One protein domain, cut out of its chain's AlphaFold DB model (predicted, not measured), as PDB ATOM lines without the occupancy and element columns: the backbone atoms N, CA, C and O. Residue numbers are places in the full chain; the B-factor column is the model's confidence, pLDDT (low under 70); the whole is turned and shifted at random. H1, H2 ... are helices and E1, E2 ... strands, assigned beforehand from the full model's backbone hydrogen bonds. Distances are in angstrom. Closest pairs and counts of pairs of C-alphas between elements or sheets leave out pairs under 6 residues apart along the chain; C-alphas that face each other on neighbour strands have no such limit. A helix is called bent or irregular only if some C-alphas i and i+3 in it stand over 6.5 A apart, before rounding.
ATOM      1  N   ALA A 404     213.812 360.430 237.894       90.00
ATOM      2  CA  ALA A 404     214.712 359.814 238.865       90.00
ATOM      3  C   ALA A 404     216.096 360.477 238.955       90.00
ATOM      4  O   ALA A 404     216.655 360.972 237.974       90.00
ATOM      5  N   SER A 405     216.673 360.420 240.153       91.38
ATOM      6  CA  SER A 405     218.094 360.584 240.452       91.38
ATOM      7  C   SER A 405     218.466 359.697 241.642       91.38
ATOM      8  O   SER A 405     217.601 359.168 242.337       91.38
ATOM      9  N   ASP A 406     219.755 359.584 241.952       92.62
ATOM     10  CA  ASP A 406     220.205 358.853 243.145       92.62
ATOM     11  C   ASP A 406     219.683 359.437 244.477       92.62
ATOM     12  O   ASP A 406     219.806 358.795 245.516       92.62
ATOM     13  N   GLU A 407     219.087 360.635 244.458       93.75
ATOM     14  CA  GLU A 407     218.499 361.297 245.629       93.75
ATOM     15  C   GLU A 407     216.973 361.122 245.724       93.75
ATOM     16  O   GLU A 407     216.400 361.298 246.800       93.75
ATOM     17  N   LEU A 408     216.291 360.827 244.613       92.88
ATOM     18  CA  LEU A 408     214.832 360.885 244.514       92.88
ATOM     19  C   LEU A 408     214.332 360.007 243.365       92.88
ATOM     20  O   LEU A 408     214.897 360.034 242.279       92.88
ATOM     21  N   VAL A 409     213.226 359.295 243.560       93.19
ATOM     22  CA  VAL A 409     212.511 358.598 242.479       93.19
ATOM     23  C   VAL A 409     211.046 358.981 242.543       93.19
ATOM     24  O   VAL A 409     210.438 358.896 243.604       93.19
ATOM     25  N   TYR A 410     210.470 359.395 241.423       92.19
ATOM     26  CA  TYR A 410     209.039 359.618 241.301       92.19
ATOM     27  C   TYR A 410     208.426 358.590 240.357       92.19
ATOM     28  O   TYR A 410     208.780 358.530 239.180       92.19
ATOM     29  N   ILE A 411     207.498 357.803 240.894       89.56
ATOM     30  CA  ILE A 411     206.666 356.867 240.139       89.56
ATOM     31  C   ILE A 411     205.331 357.559 239.883       89.56
ATOM     32  O   ILE A 411     204.579 357.836 240.821       89.56
ATOM     33  N   GLY A 412     205.065 357.875 238.617       84.38
ATOM     34  CA  GLY A 412     203.911 358.675 238.222       84.38
ATOM     35  C   GLY A 412     202.558 357.997 238.453       84.38
ATOM     36  O   GLY A 412     202.443 356.790 238.622       84.38
ATOM     37  N   ALA A 413     201.493 358.800 238.434       79.56
ATOM     38  CA  ALA A 413     200.092 358.371 238.327       79.56
ATOM     39  C   ALA A 413     199.496 357.440 239.390       79.56
ATOM     40  O   ALA A 413     198.299 357.164 239.324       79.56
ATOM     41  N   LEU A 414     200.245 357.035 240.415       80.94
ATOM     42  CA  LEU A 414     199.720 356.177 241.483       80.94
ATOM     43  C   LEU A 414     198.497 356.784 242.188       80.94
ATOM     44  O   LEU A 414     197.596 356.059 242.595       80.94
ATOM     45  N   GLY A 415     198.428 358.115 242.304       74.38
ATOM     46  CA  GLY A 415     197.309 358.821 242.939       74.38
ATOM     47  C   GLY A 415     195.985 358.786 242.160       74.38
ATOM     48  O   GLY A 415     194.936 359.071 242.741       74.38
ATOM     49  N   TYR A 416     196.003 358.447 240.866       74.56
ATOM     50  CA  TYR A 416     194.827 358.548 239.989       74.56
ATOM     51  C   TYR A 416     194.697 357.442 238.930       74.56
ATOM     52  O   TYR A 416     193.747 357.471 238.149       74.56
ATOM     53  N   ALA A 417     195.601 356.465 238.898       78.94
ATOM     54  CA  ALA A 417     195.516 355.304 238.024       78.94
ATOM     55  C   ALA A 417     195.851 354.023 238.800       78.94
ATOM     56  O   ALA A 417     196.829 353.969 239.542       78.94
ATOM     57  N   ASP A 418     195.057 352.971 238.592       86.56
ATOM     58  CA  ASP A 418     195.305 351.639 239.148       86.56
ATOM     59  C   ASP A 418     195.735 350.684 238.016       86.56
ATOM     60  O   ASP A 418     194.993 350.550 237.039       86.56
ATOM     61  N   PRO A 419     196.897 350.001 238.093       85.19
ATOM     62  CA  PRO A 419     197.308 349.032 237.069       85.19
ATOM     63  C   PRO A 419     196.349 347.835 236.923       85.19
ATOM     64  O   PRO A 419     196.366 347.145 235.892       85.19
ATOM     65  N   LEU A 420     195.497 347.596 237.928       86.88
ATOM     66  CA  LEU A 420     194.396 346.634 237.862       86.88
ATOM     67  C   LEU A 420     193.184 347.177 237.088       86.88
ATOM     68  O   LEU A 420     192.418 346.393 236.528       86.88
ATOM     69  N   GLU A 421     193.030 348.499 236.988       82.19
ATOM     70  CA  GLU A 421     191.986 349.138 236.191       82.19
ATOM     71  C   GLU A 421     192.444 349.291 234.735       82.19
ATOM     72  O   GLU A 421     193.049 350.278 234.312       82.19
ATOM     73  N   GLU A 422     192.103 348.287 233.932       66.12
ATOM     74  CA  GLU A 422     192.491 348.176 232.525       66.12
ATOM     75  C   GLU A 422     192.017 349.340 231.626       66.12
ATOM     76  O   GLU A 422     192.584 349.576 230.547       66.12
ATOM     77  N   PHE A 423     190.988 350.069 232.066       65.88
ATOM     78  CA  PHE A 423     190.400 351.208 231.359       65.88
ATOM     79  C   PHE A 423     190.829 352.567 231.891       65.88
ATOM     80  O   PHE A 423     190.393 353.577 231.336       65.88
ATOM     81  N   SER A 424     191.696 352.607 232.906       64.31
ATOM     82  CA  SER A 424     192.330 353.861 233.288       64.31
ATOM     83  C   SER A 424     193.009 354.440 232.045       64.31
ATOM     84  O   SER A 424     193.714 353.735 231.315       64.31
ATOM     85  N   GLY A 425     192.766 355.725 231.768       61.69
ATOM     86  CA  GLY A 425     193.307 356.456 230.613       61.69
ATOM     87  C   GLY A 425     194.836 356.367 230.448       61.69
ATOM     88  O   GLY A 425     195.393 356.792 229.440       61.69
ATOM     89  N   PHE A 426     195.507 355.857 231.480       68.31
ATOM     90  CA  PHE A 426     196.939 355.884 231.699       68.31
ATOM     91  C   PHE A 426     197.640 354.573 231.297       68.31
ATOM     92  O   PHE A 426     198.674 354.609 230.637       68.31
ATOM     93  N   PHE A 427     197.062 353.401 231.598       69.12
ATOM     94  CA  PHE A 427     197.687 352.089 231.340       69.12
ATOM     95  C   PHE A 427     197.249 351.442 230.014       69.12
ATOM     96  O   PHE A 427     197.089 350.224 229.909       69.12
ATOM     97  N   HIS A 428     197.024 352.255 228.978       67.12
ATOM     98  CA  HIS A 428     196.683 351.757 227.640       67.12
ATOM     99  C   HIS A 428     197.873 351.098 226.927       67.12
ATOM    100  O   HIS A 428     197.672 350.200 226.111       67.12
ATOM    101  N   ASP A 429     199.097 351.515 227.254       74.50
ATOM    102  CA  ASP A 429     200.325 350.880 226.782       74.50
ATOM    103  C   ASP A 429     200.629 349.625 227.619       74.50
ATOM    104  O   ASP A 429     200.775 349.684 228.844       74.50
ATOM    105  N   GLY A 430     200.724 348.473 226.948       80.38
ATOM    106  CA  GLY A 430     200.970 347.189 227.605       80.38
ATOM    107  C   GLY A 430     202.302 347.141 228.356       80.38
ATOM    108  O   GLY A 430     202.350 346.612 229.463       80.38
ATOM    109  N   ALA A 431     203.365 347.745 227.820       84.00
ATOM    110  CA  ALA A 431     204.673 347.776 228.468       84.00
ATOM    111  C   ALA A 431     204.694 348.719 229.683       84.00
ATOM    112  O   ALA A 431     205.360 348.433 230.678       84.00
ATOM    113  N   VAL A 432     203.956 349.837 229.649       83.94
ATOM    114  CA  VAL A 432     203.724 350.675 230.843       83.94
ATOM    115  C   VAL A 432     202.984 349.863 231.906       83.94
ATOM    116  O   VAL A 432     203.452 349.780 233.040       83.94
ATOM    117  N   ARG A 433     201.884 349.188 231.549       87.06
ATOM    118  CA  ARG A 433     201.110 348.376 232.503       87.06
ATOM    119  C   ARG A 433     201.948 347.264 233.134       87.06
ATOM    120  O   ARG A 433     201.900 347.092 234.347       87.06
ATOM    121  N   GLN A 434     202.736 346.536 232.341       91.56
ATOM    122  CA  GLN A 434     203.620 345.477 232.842       91.56
ATOM    123  C   GLN A 434     204.616 346.007 233.885       91.56
ATOM    124  O   GLN A 434     204.785 345.396 234.939       91.56
ATOM    125  N   ARG A 435     205.224 347.174 233.632       90.81
ATOM    126  CA  ARG A 435     206.137 347.823 234.589       90.81
ATOM    127  C   ARG A 435     205.443 348.185 235.896       90.81
ATOM    128  O   ARG A 435     205.980 347.902 236.963       90.81
ATOM    129  N   TYR A 436     204.243 348.753 235.821       92.44
ATOM    130  CA  TYR A 436     203.483 349.122 237.013       92.44
ATOM    131  C   TYR A 436     202.965 347.903 237.782       92.44
ATOM    132  O   TYR A 436     202.951 347.940 239.006       92.44
ATOM    133  N   LEU A 437     202.630 346.794 237.114       94.81
ATOM    134  CA  LEU A 437     202.314 345.529 237.792       94.81
ATOM    135  C   LEU A 437     203.520 344.981 238.568       94.81
ATOM    136  O   LEU A 437     203.364 344.539 239.705       94.81
ATOM    137  N   PHE A 438     204.729 345.053 237.998       95.94
ATOM    138  CA  PHE A 438     205.944 344.685 238.726       95.94
ATOM    139  C   PHE A 438     206.226 345.616 239.910       95.94
ATOM    140  O   PHE A 438     206.536 345.130 240.997       95.94
ATOM    141  N   ALA A 439     206.098 346.934 239.723       94.81
ATOM    142  CA  ALA A 439     206.286 347.916 240.791       94.81
ATOM    143  C   ALA A 439     205.275 347.717 241.935       94.81
ATOM    144  O   ALA A 439     205.651 347.740 243.109       94.81
ATOM    145  N   GLU A 440     204.015 347.448 241.588       95.75
ATOM    146  CA  GLU A 440     202.943 347.140 242.532       95.75
ATOM    147  C   GLU A 440     203.261 345.868 243.323       95.75
ATOM    148  O   GLU A 440     203.218 345.888 244.550       95.75
ATOM    149  N   TYR A 441     203.652 344.783 242.647       97.38
ATOM    150  CA  TYR A 441     204.015 343.526 243.303       97.38
ATOM    151  C   TYR A 441     205.195 343.695 244.269       97.38
ATOM    152  O   TYR A 441     205.085 343.311 245.432       97.38
ATOM    153  N   VAL A 442     206.298 344.300 243.812       96.50
ATOM    154  CA  VAL A 442     207.521 344.494 244.614       96.50
ATOM    155  C   VAL A 442     207.257 345.351 245.853       96.50
ATOM    156  O   VAL A 442     207.839 345.105 246.906       96.50
ATOM    157  N   THR A 443     206.364 346.335 245.747       95.69
ATOM    158  CA  THR A 443     206.038 347.231 246.864       95.69
ATOM    159  C   THR A 443     205.017 346.613 247.821       95.69
ATOM    160  O   THR A 443     205.115 346.798 249.033       95.69
ATOM    161  N   LEU A 444     204.035 345.869 247.301       96.94
ATOM    162  CA  LEU A 444     202.929 345.313 248.081       96.94
ATOM    163  C   LEU A 444     203.280 343.992 248.775       96.94
ATOM    164  O   LEU A 444     202.930 343.807 249.941       96.94
ATOM    165  N   GLN A 445     203.959 343.072 248.083       97.56
ATOM    166  CA  GLN A 445     204.218 341.715 248.578       97.56
ATOM    167  C   GLN A 445     204.855 341.677 249.979       97.56
ATOM    168  O   GLN A 445     204.367 340.901 250.803       97.56
ATOM    169  N   PRO A 446     205.857 342.514 250.314       96.44
ATOM    170  CA  PRO A 446     206.524 342.447 251.617       96.44
ATOM    171  C   PRO A 446     205.655 342.899 252.799       96.44
ATOM    172  O   PRO A 446     205.964 342.587 253.946       96.44
ATOM    173  N   VAL A 447     204.588 343.662 252.539       96.50
ATOM    174  CA  VAL A 447     203.765 344.306 253.579       96.50
ATOM    175  C   VAL A 447     202.305 343.858 253.572       96.50
ATOM    176  O   VAL A 447     201.563 344.225 254.480       96.50
ATOM    177  N   ALA A 448     201.872 343.053 252.597       97.31
ATOM    178  CA  ALA A 448     200.470 342.664 252.431       97.31
ATOM    179  C   ALA A 448     199.863 341.997 253.679       97.31
ATOM    180  O   ALA A 448     198.691 342.217 253.978       97.31
ATOM    181  N   ASP A 449     200.657 341.238 254.438       97.00
ATOM    182  CA  ASP A 449     200.207 340.578 255.672       97.00
ATOM    183  C   ASP A 449     200.070 341.535 256.870       97.00
ATOM    184  O   ASP A 449     199.383 341.215 257.838       97.00
ATOM    185  N   GLN A 450     200.697 342.714 256.805       96.50
ATOM    186  CA  GLN A 450     200.656 343.749 257.848       96.50
ATOM    187  C   GLN A 450     199.531 344.769 257.610       96.50
ATOM    188  O   GLN A 450     199.165 345.522 258.515       96.50
ATOM    189  N   LEU A 451     199.002 344.814 256.387       97.44
ATOM    190  CA  LEU A 451     197.942 345.713 255.937       97.44
ATOM    191  C   LEU A 451     196.547 345.078 256.124       97.44
ATOM    192  O   LEU A 451     196.446 343.886 256.424       97.44
ATOM    193  N   PRO A 452     195.445 345.844 255.968       98.31
ATOM    194  CA  PRO A 452     194.095 345.276 255.970       98.31
ATOM    195  C   PRO A 452     193.929 344.115 254.977       98.31
ATOM    196  O   PRO A 452     194.564 344.102 253.926       98.31
ATOM    197  N   ASP A 453     193.023 343.175 255.259       97.56
ATOM    198  CA  ASP A 453     192.826 341.946 254.466       97.56
ATOM    199  C   ASP A 453     192.594 342.193 252.963       97.56
ATOM    200  O   ASP A 453     192.967 341.367 252.124       97.56
ATOM    201  N   SER A 454     192.023 343.348 252.606       97.12
ATOM    202  CA  SER A 454     191.864 343.788 251.217       97.12
ATOM    203  C   SER A 454     193.187 343.860 250.443       97.12
ATOM    204  O   SER A 454     193.180 343.676 249.229       97.12
ATOM    205  N   TYR A 455     194.324 344.057 251.113       97.94
ATOM    206  CA  TYR A 455     195.650 344.118 250.493       97.94
ATOM    207  C   TYR A 455     196.210 342.737 250.142       97.94
ATOM    208  O   TYR A 455     196.888 342.608 249.123       97.94
ATOM    209  N   ARG A 456     195.859 341.677 250.886       98.06
ATOM    210  CA  ARG A 456     196.138 340.295 250.450       98.06
ATOM    211  C   ARG A 456     195.325 339.936 249.209       98.06
ATOM    212  O   ARG A 456     195.863 339.361 248.267       98.06
ATOM    213  N   ALA A 457     194.048 340.326 249.179       97.12
ATOM    214  CA  ALA A 457     193.206 340.154 247.995       97.12
ATOM    215  C   ALA A 457     193.742 340.958 246.796       97.12
ATOM    216  O   ALA A 457     193.795 340.439 245.682       97.12
ATOM    217  N   ARG A 458     194.210 342.191 247.028       97.19
ATOM    218  CA  ARG A 458     194.862 343.018 246.007       97.19
ATOM    219  C   ARG A 458     196.135 342.363 245.473       97.19
ATOM    220  O   ARG A 458     196.295 342.290 244.263       97.19
ATOM    221  N   LEU A 459     197.005 341.841 246.341       98.12
ATOM    222  CA  LEU A 459     198.216 341.133 245.917       98.12
ATOM    223  C   LEU A 459     197.880 339.928 245.027       98.12
ATOM    224  O   LEU A 459     198.514 339.742 243.991       98.12
ATOM    225  N   ALA A 460     196.855 339.149 245.386       98.06
ATOM    226  CA  ALA A 460     196.383 338.045 244.554       98.06
ATOM    227  C   ALA A 460     195.902 338.529 243.172       98.06
ATOM    228  O   ALA A 460     196.285 337.946 242.160       98.06
ATOM    229  N   ALA A 461     195.146 339.632 243.118       96.62
ATOM    230  CA  ALA A 461     194.700 340.236 241.862       96.62
ATOM    231  C   ALA A 461     195.868 340.762 241.005       96.62
ATOM    232  O   ALA A 461     195.851 340.620 239.784       96.62
ATOM    233  N   VAL A 462     196.912 341.322 241.625       96.88
ATOM    234  CA  VAL A 462     198.146 341.729 240.929       96.88
ATOM    235  C   VAL A 462     198.849 340.519 240.326       96.88
ATOM    236  O   VAL A 462     199.215 340.558 239.155       96.88
ATOM    237  N   VAL A 463     198.989 339.422 241.077       98.06
ATOM    238  CA  VAL A 463     199.596 338.178 240.574       98.06
ATOM    239  C   VAL A 463     198.786 337.585 239.416       98.06
ATOM    240  O   VAL A 463     199.369 337.151 238.423       98.06
ATOM    241  N   GLU A 464     197.456 337.605 239.497       96.38
ATOM    242  CA  GLU A 464     196.578 337.171 238.406       96.38
ATOM    243  C   GLU A 464     196.746 338.053 237.158       96.38
ATOM    244  O   GLU A 464     196.937 337.539 236.054       96.38
ATOM    245  N   ALA A 465     196.763 339.378 237.329       93.06
ATOM    246  CA  ALA A 465     196.980 340.324 236.237       93.06
ATOM    247  C   ALA A 465     198.375 340.174 235.601       93.06
ATOM    248  O   ALA A 465     198.511 340.265 234.381       93.06
ATOM    249  N   MET A 466     199.405 339.897 236.406       95.88
ATOM    250  CA  MET A 466     200.747 339.560 235.927       95.88
ATOM    251  C   MET A 466     200.730 338.281 235.084       95.88
ATOM    252  O   MET A 466     201.227 338.292 233.958       95.88
ATOM    253  N   ALA A 467     200.105 337.208 235.578       96.12
ATOM    254  CA  ALA A 467     200.007 335.939 234.861       96.12
ATOM    255  C   ALA A 467     199.252 336.082 233.528       96.12
ATOM    256  O   ALA A 467     199.685 335.533 232.513       96.12
ATOM    257  N   ALA A 468     198.179 336.882 233.494       90.31
ATOM    258  CA  ALA A 468     197.435 337.197 232.274       90.31
ATOM    259  C   ALA A 468     198.283 337.936 231.218       90.31
ATOM    260  O   ALA A 468     198.008 337.834 230.024       90.31
ATOM    261  N   GLN A 469     199.333 338.646 231.641       91.25
ATOM    262  CA  GLN A 469     200.304 339.325 230.773       91.25
ATOM    263  C   GLN A 469     201.554 338.471 230.487       91.25
ATOM    264  O   GLN A 469     202.512 338.963 229.893       91.25
ATOM    265  N   GLY A 470     201.578 337.204 230.922       95.44
ATOM    266  CA  GLY A 470     202.739 336.322 230.785       95.44
ATOM    267  C   GLY A 470     203.924 336.697 231.685       95.44
ATOM    268  O   GLY A 470     205.041 336.250 231.434       95.44
ATOM    269  N   LEU A 471     203.701 337.511 232.720       96.75
ATOM    270  CA  LEU A 471     204.717 337.903 233.696       96.75
ATOM    271  C   LEU A 471     204.753 336.915 234.867       96.75
ATOM    272  O   LEU A 471     203.717 336.393 235.285       96.75
ATOM    273  N   ARG A 472     205.938 336.702 235.449       97.75
ATOM    274  CA  ARG A 472     206.116 335.855 236.637       97.75
ATOM    275  C   ARG A 472     206.513 336.700 237.852       97.75
ATOM    276  O   ARG A 472     207.409 337.532 237.719       97.75
ATOM    277  N   PRO A 473     205.913 336.472 239.035       97.56
ATOM    278  CA  PRO A 473     206.309 337.145 240.276       97.56
ATOM    279  C   PRO A 473     207.810 337.048 240.594       97.56
ATOM    280  O   PRO A 473     208.420 338.045 240.972       97.56
ATOM    281  N   ASP A 474     208.428 335.890 240.342       96.94
ATOM    282  CA  ASP A 474     209.859 335.652 240.600       96.94
ATOM    283  C   ASP A 474     210.789 336.573 239.789       96.94
ATOM    284  O   ASP A 474     211.913 336.850 240.206       96.94
ATOM    285  N   ASP A 475     210.320 337.086 238.646       97.25
ATOM    286  CA  ASP A 475     211.091 337.999 237.797       97.25
ATOM    287  C   ASP A 475     210.947 339.468 238.235       97.25
ATOM    288  O   ASP A 475     211.714 340.322 237.788       97.25
ATOM    289  N   ALA A 476     209.994 339.787 239.122       96.50
ATOM    290  CA  ALA A 476     209.584 341.161 239.406       96.50
ATOM    291  C   ALA A 476     210.717 342.029 239.961       96.50
ATOM    292  O   ALA A 476     210.986 343.109 239.438       96.50
ATOM    293  N   HIS A 477     211.443 341.544 240.972       96.25
ATOM    294  CA  HIS A 477     212.569 342.289 241.546       96.25
ATOM    295  C   HIS A 477     213.686 342.539 240.527       96.25
ATOM    296  O   HIS A 477     214.285 343.616 240.524       96.25
ATOM    297  N   ALA A 478     213.981 341.557 239.669       96.62
ATOM    298  CA  ALA A 478     215.001 341.699 238.636       96.62
ATOM    299  C   ALA A 478     214.561 342.698 237.557       96.62
ATOM    300  O   ALA A 478     215.357 343.551 237.171       96.62
ATOM    301  N   ALA A 479     213.294 342.646 237.136       96.06
ATOM    302  CA  ALA A 479     212.721 343.561 236.156       96.06
ATOM    303  C   ALA A 479     212.677 345.011 236.666       96.06
ATOM    304  O   ALA A 479     213.105 345.920 235.957       96.06
ATOM    305  N   VAL A 480     212.233 345.240 237.910       95.38
ATOM    306  CA  VAL A 480     212.245 346.586 238.513       95.38
ATOM    307  C   VAL A 480     213.681 347.086 238.666       95.38
ATOM    308  O   VAL A 480     213.964 348.225 238.310       95.38
ATOM    309  N   ARG A 481     214.619 346.245 239.121       96.25
ATOM    310  CA  ARG A 481     216.042 346.612 239.199       96.25
ATOM    311  C   ARG A 481     216.602 347.028 237.839       96.25
ATOM    312  O   ARG A 481     217.261 348.060 237.755       96.25
ATOM    313  N   ASP A 482     216.363 346.226 236.804       94.75
ATOM    314  CA  ASP A 482     216.825 346.513 235.445       94.75
ATOM    315  C   ASP A 482     216.239 347.828 234.931       94.75
ATOM    316  O   ASP A 482     216.974 348.657 234.403       94.75
ATOM    317  N   TYR A 483     214.950 348.076 235.166       91.81
ATOM    318  CA  TYR A 483     214.304 349.335 234.810       91.81
ATOM    319  C   TYR A 483     214.943 350.540 235.521       91.81
ATOM    320  O   TYR A 483     215.364 351.499 234.871       91.81
ATOM    321  N   LEU A 484     215.087 350.469 236.846       91.81
ATOM    322  CA  LEU A 484     215.682 351.533 237.659       91.81
ATOM    323  C   LEU A 484     217.129 351.844 237.232       91.81
ATOM    324  O   LEU A 484     217.495 353.006 237.068       91.81
ATOM    325  N   CYS A 485     217.949 350.818 236.994       92.12
ATOM    326  CA  CYS A 485     219.344 350.995 236.587       92.12
ATOM    327  C   CYS A 485     219.498 351.408 235.118       92.12
ATOM    328  O   CYS A 485     220.296 352.286 234.802       92.12
ATOM    329  N   THR A 486     218.796 350.743 234.199       89.19
ATOM    330  CA  THR A 486     219.095 350.839 232.761       89.19
ATOM    331  C   THR A 486     218.216 351.825 232.010       89.19
ATOM    332  O   THR A 486     218.658 352.353 230.987       89.19
ATOM    333  N   VAL A 487     217.002 352.081 232.505       85.56
ATOM    334  CA  VAL A 487     216.081 353.060 231.922       85.56
ATOM    335  C   VAL A 487     216.177 354.377 232.682       85.56
ATOM    336  O   VAL A 487     216.490 355.398 232.070       85.56
ATOM    337  N   LEU A 488     216.005 354.344 234.009       85.62
ATOM    338  CA  LEU A 488     216.043 355.552 234.844       85.62
ATOM    339  C   LEU A 488     217.464 356.008 235.219       85.62
ATOM    340  O   LEU A 488     217.649 357.137 235.663       85.62
ATOM    341  N   GLY A 489     218.479 355.163 235.017       88.38
ATOM    342  CA  GLY A 489     219.882 355.537 235.219       88.38
ATOM    343  C   GLY A 489     220.322 355.645 236.681       88.38
ATOM    344  O   GLY A 489     221.323 356.309 236.952       88.38
ATOM    345  N   LEU A 490     219.604 355.014 237.615       90.88
ATOM    346  CA  LEU A 490     219.985 354.987 239.029       90.88
ATOM    347  C   LEU A 490     221.248 354.155 239.263       90.88
ATOM    348  O   LEU A 490     221.456 353.099 238.651       90.88
ATOM    349  N   SER A 491     222.072 354.589 240.218       94.06
ATOM    350  CA  SER A 491     223.179 353.769 240.700       94.06
ATOM    351  C   SER A 491     222.673 352.501 241.387       94.06
ATOM    352  O   SER A 491     221.554 352.423 241.891       94.06
ATOM    353  N   ALA A 492     223.535 351.484 241.462       94.69
ATOM    354  CA  ALA A 492     223.204 350.238 242.149       94.69
ATOM    355  C   ALA A 492     222.803 350.462 243.622       94.69
ATOM    356  O   ALA A 492     221.943 349.747 244.129       94.69
ATOM    357  N   ALA A 493     223.397 351.461 244.288       95.19
ATOM    358  CA  ALA A 493     223.072 351.816 245.667       95.19
ATOM    359  C   ALA A 493     221.676 352.449 245.782       95.19
ATOM    360  O   ALA A 493     220.881 352.010 246.610       95.19
ATOM    361  N   ALA A 494     221.351 353.418 244.918       94.31
ATOM    362  CA  ALA A 494     220.022 354.025 244.876       94.31
ATOM    363  C   ALA A 494     218.942 352.988 244.521       94.31
ATOM    364  O   ALA A 494     217.932 352.881 245.211       94.31
ATOM    365  N   THR A 495     219.193 352.140 243.521       95.38
ATOM    366  CA  THR A 495     218.291 351.039 243.153       95.38
ATOM    367  C   THR A 495     218.095 350.039 244.294       95.38
ATOM    368  O   THR A 495     216.973 349.595 244.535       95.38
ATOM    369  N   ALA A 496     219.160 349.679 245.018       94.88
ATOM    370  CA  ALA A 496     219.039 348.826 246.196       94.88
ATOM    371  C   ALA A 496     218.175 349.490 247.275       94.88
ATOM    372  O   ALA A 496     217.288 348.831 247.805       94.88
ATOM    373  N   SER A 497     218.368 350.789 247.527       93.38
ATOM    374  CA  SER A 497     217.550 351.565 248.468       93.38
ATOM    375  C   SER A 497     216.071 351.601 248.067       93.38
ATOM    376  O   SER A 497     215.208 351.414 248.916       93.38
ATOM    377  N   VAL A 498     215.736 351.748 246.778       93.50
ATOM    378  CA  VAL A 498     214.340 351.670 246.289       93.50
ATOM    379  C   VAL A 498     213.730 350.283 246.530       93.50
ATOM    380  O   VAL A 498     212.580 350.176 246.949       93.50
ATOM    381  N   LEU A 499     214.500 349.219 246.289       93.81
ATOM    382  CA  LEU A 499     214.038 347.828 246.400       93.81
ATOM    383  C   LEU A 499     214.078 347.262 247.824       93.81
ATOM    384  O   LEU A 499     213.538 346.178 248.054       93.81
ATOM    385  N   GLN A 500     214.727 347.946 248.765       87.62
ATOM    386  CA  GLN A 500     214.720 347.570 250.171       87.62
ATOM    387  C   GLN A 500     213.312 347.773 250.735       87.62
ATOM    388  O   GLN A 500     212.873 348.880 251.046       87.62
TER     389      GLN A 500
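Overview. This is residues 404 to 500 of the 514 residues of the protein "VOC domain-containing protein" of Micromonospora craterilacus (UniProt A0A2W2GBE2). The longest helix, H2, and helix H1 beside it make a helical hairpin in which H1 is the core of the domain; H3 crosses H1 on another side from H2, and short H4 folds back on H3 as a second hairpin. A short strand, E1, is near H4, and a long stretch with no named element, residues 411 to 429, leads from E1 to H1. The printed part has 97 residues with one named strand and four named helices, in the order E1, H1, H2, H3, H4; the class is mostly helix, and E1 pairs with no named strand. The whole is compact, with a radius of gyration of the C-alphas of 13.4 A, and its outline is rounded, with spans of 33, 31 and 26 A.

Arrangement. The longest helix is H2, residues 453 to 468, and it touches H1, residues 430 to 444, with the C-alphas of Leu 437 and Met 466 closest at 6.4 A. These two run opposite ways at a shallow tilt of 34 degrees, only just short of steep, and form a hairpin. H1 also touches H3, residues 473 to 487, where the closest C-alphas, those of Phe 438 and Ala 476, are 5.1 A apart. H1 and H3 run opposite ways at a steep tilt of 67 degrees, only just short of about perpendicular. H2 and H3 are close but not clearly touching, with the closest C-alphas, those of Val 463 and Pro 473, 6.8 A apart, and their lines are about perpendicular at 77 degrees. Farther out, H4, residues 492 to 499, touches H3, with the C-alphas of Leu 484 and Thr 495 closest at 6.1 A; the two form a hairpin, opposite ways at a steep tilt of 44 degrees. H4 is close to H1 but not clearly touching, with the C-alphas of Val 442 and Leu 499 closest at 7.5 A, and it is apart from H2. Of the three pairs of helices that touch, one is at a shallow tilt, and the helix packing is, only just, mostly crossed. E1, residues 408 to 410, is near H4 and apart from H1, H2 and H3. Residues 404 to 405 pair with residues 408 to 409 of E1, antiparallel. In H1, H2 and H4 every O i to N i+4 pair is within hydrogen-bond range; in H3 it is 9 of 11.

Along the chain. H2 is 23.2 A long from its first to its last C-alpha and begins at C-alpha 453, (192.826, 341.946, 254.466). H1 is 20.7 A long, from C-alpha 430 at (200.970, 347.189, 227.605) to C-alpha 444. H3 is 20.5 A long and irregular: C-alphas 474 and 477 are 7.2 A apart, against about 5 A in a regular helix. H4 measures 10.4 A and ends at C-alpha 499, (214.038, 347.828, 246.400). E1, three residues, measures 6.7 A.

Size, cuts and confidence. The two C-alphas farthest apart are those of Asp 453 and Gly 489, at 35.9 A, while the first and last printed C-alphas, those of Ala 404 and Gln 500, are 16.7 A apart. The printed part has no cut. The link from E1 to H1 is long, with 19 residues, and its C-alphas lie 9 to 18 A from the mean of the C-alphas. The link from H1 to H2 is short, with 8 residues, and those from H2 to H3 and from H3 to H4 are tight, with 4 residues each. The mean pLDDT of the printed part is 90.5, and residues 422 to 428, within the long link, are under 70.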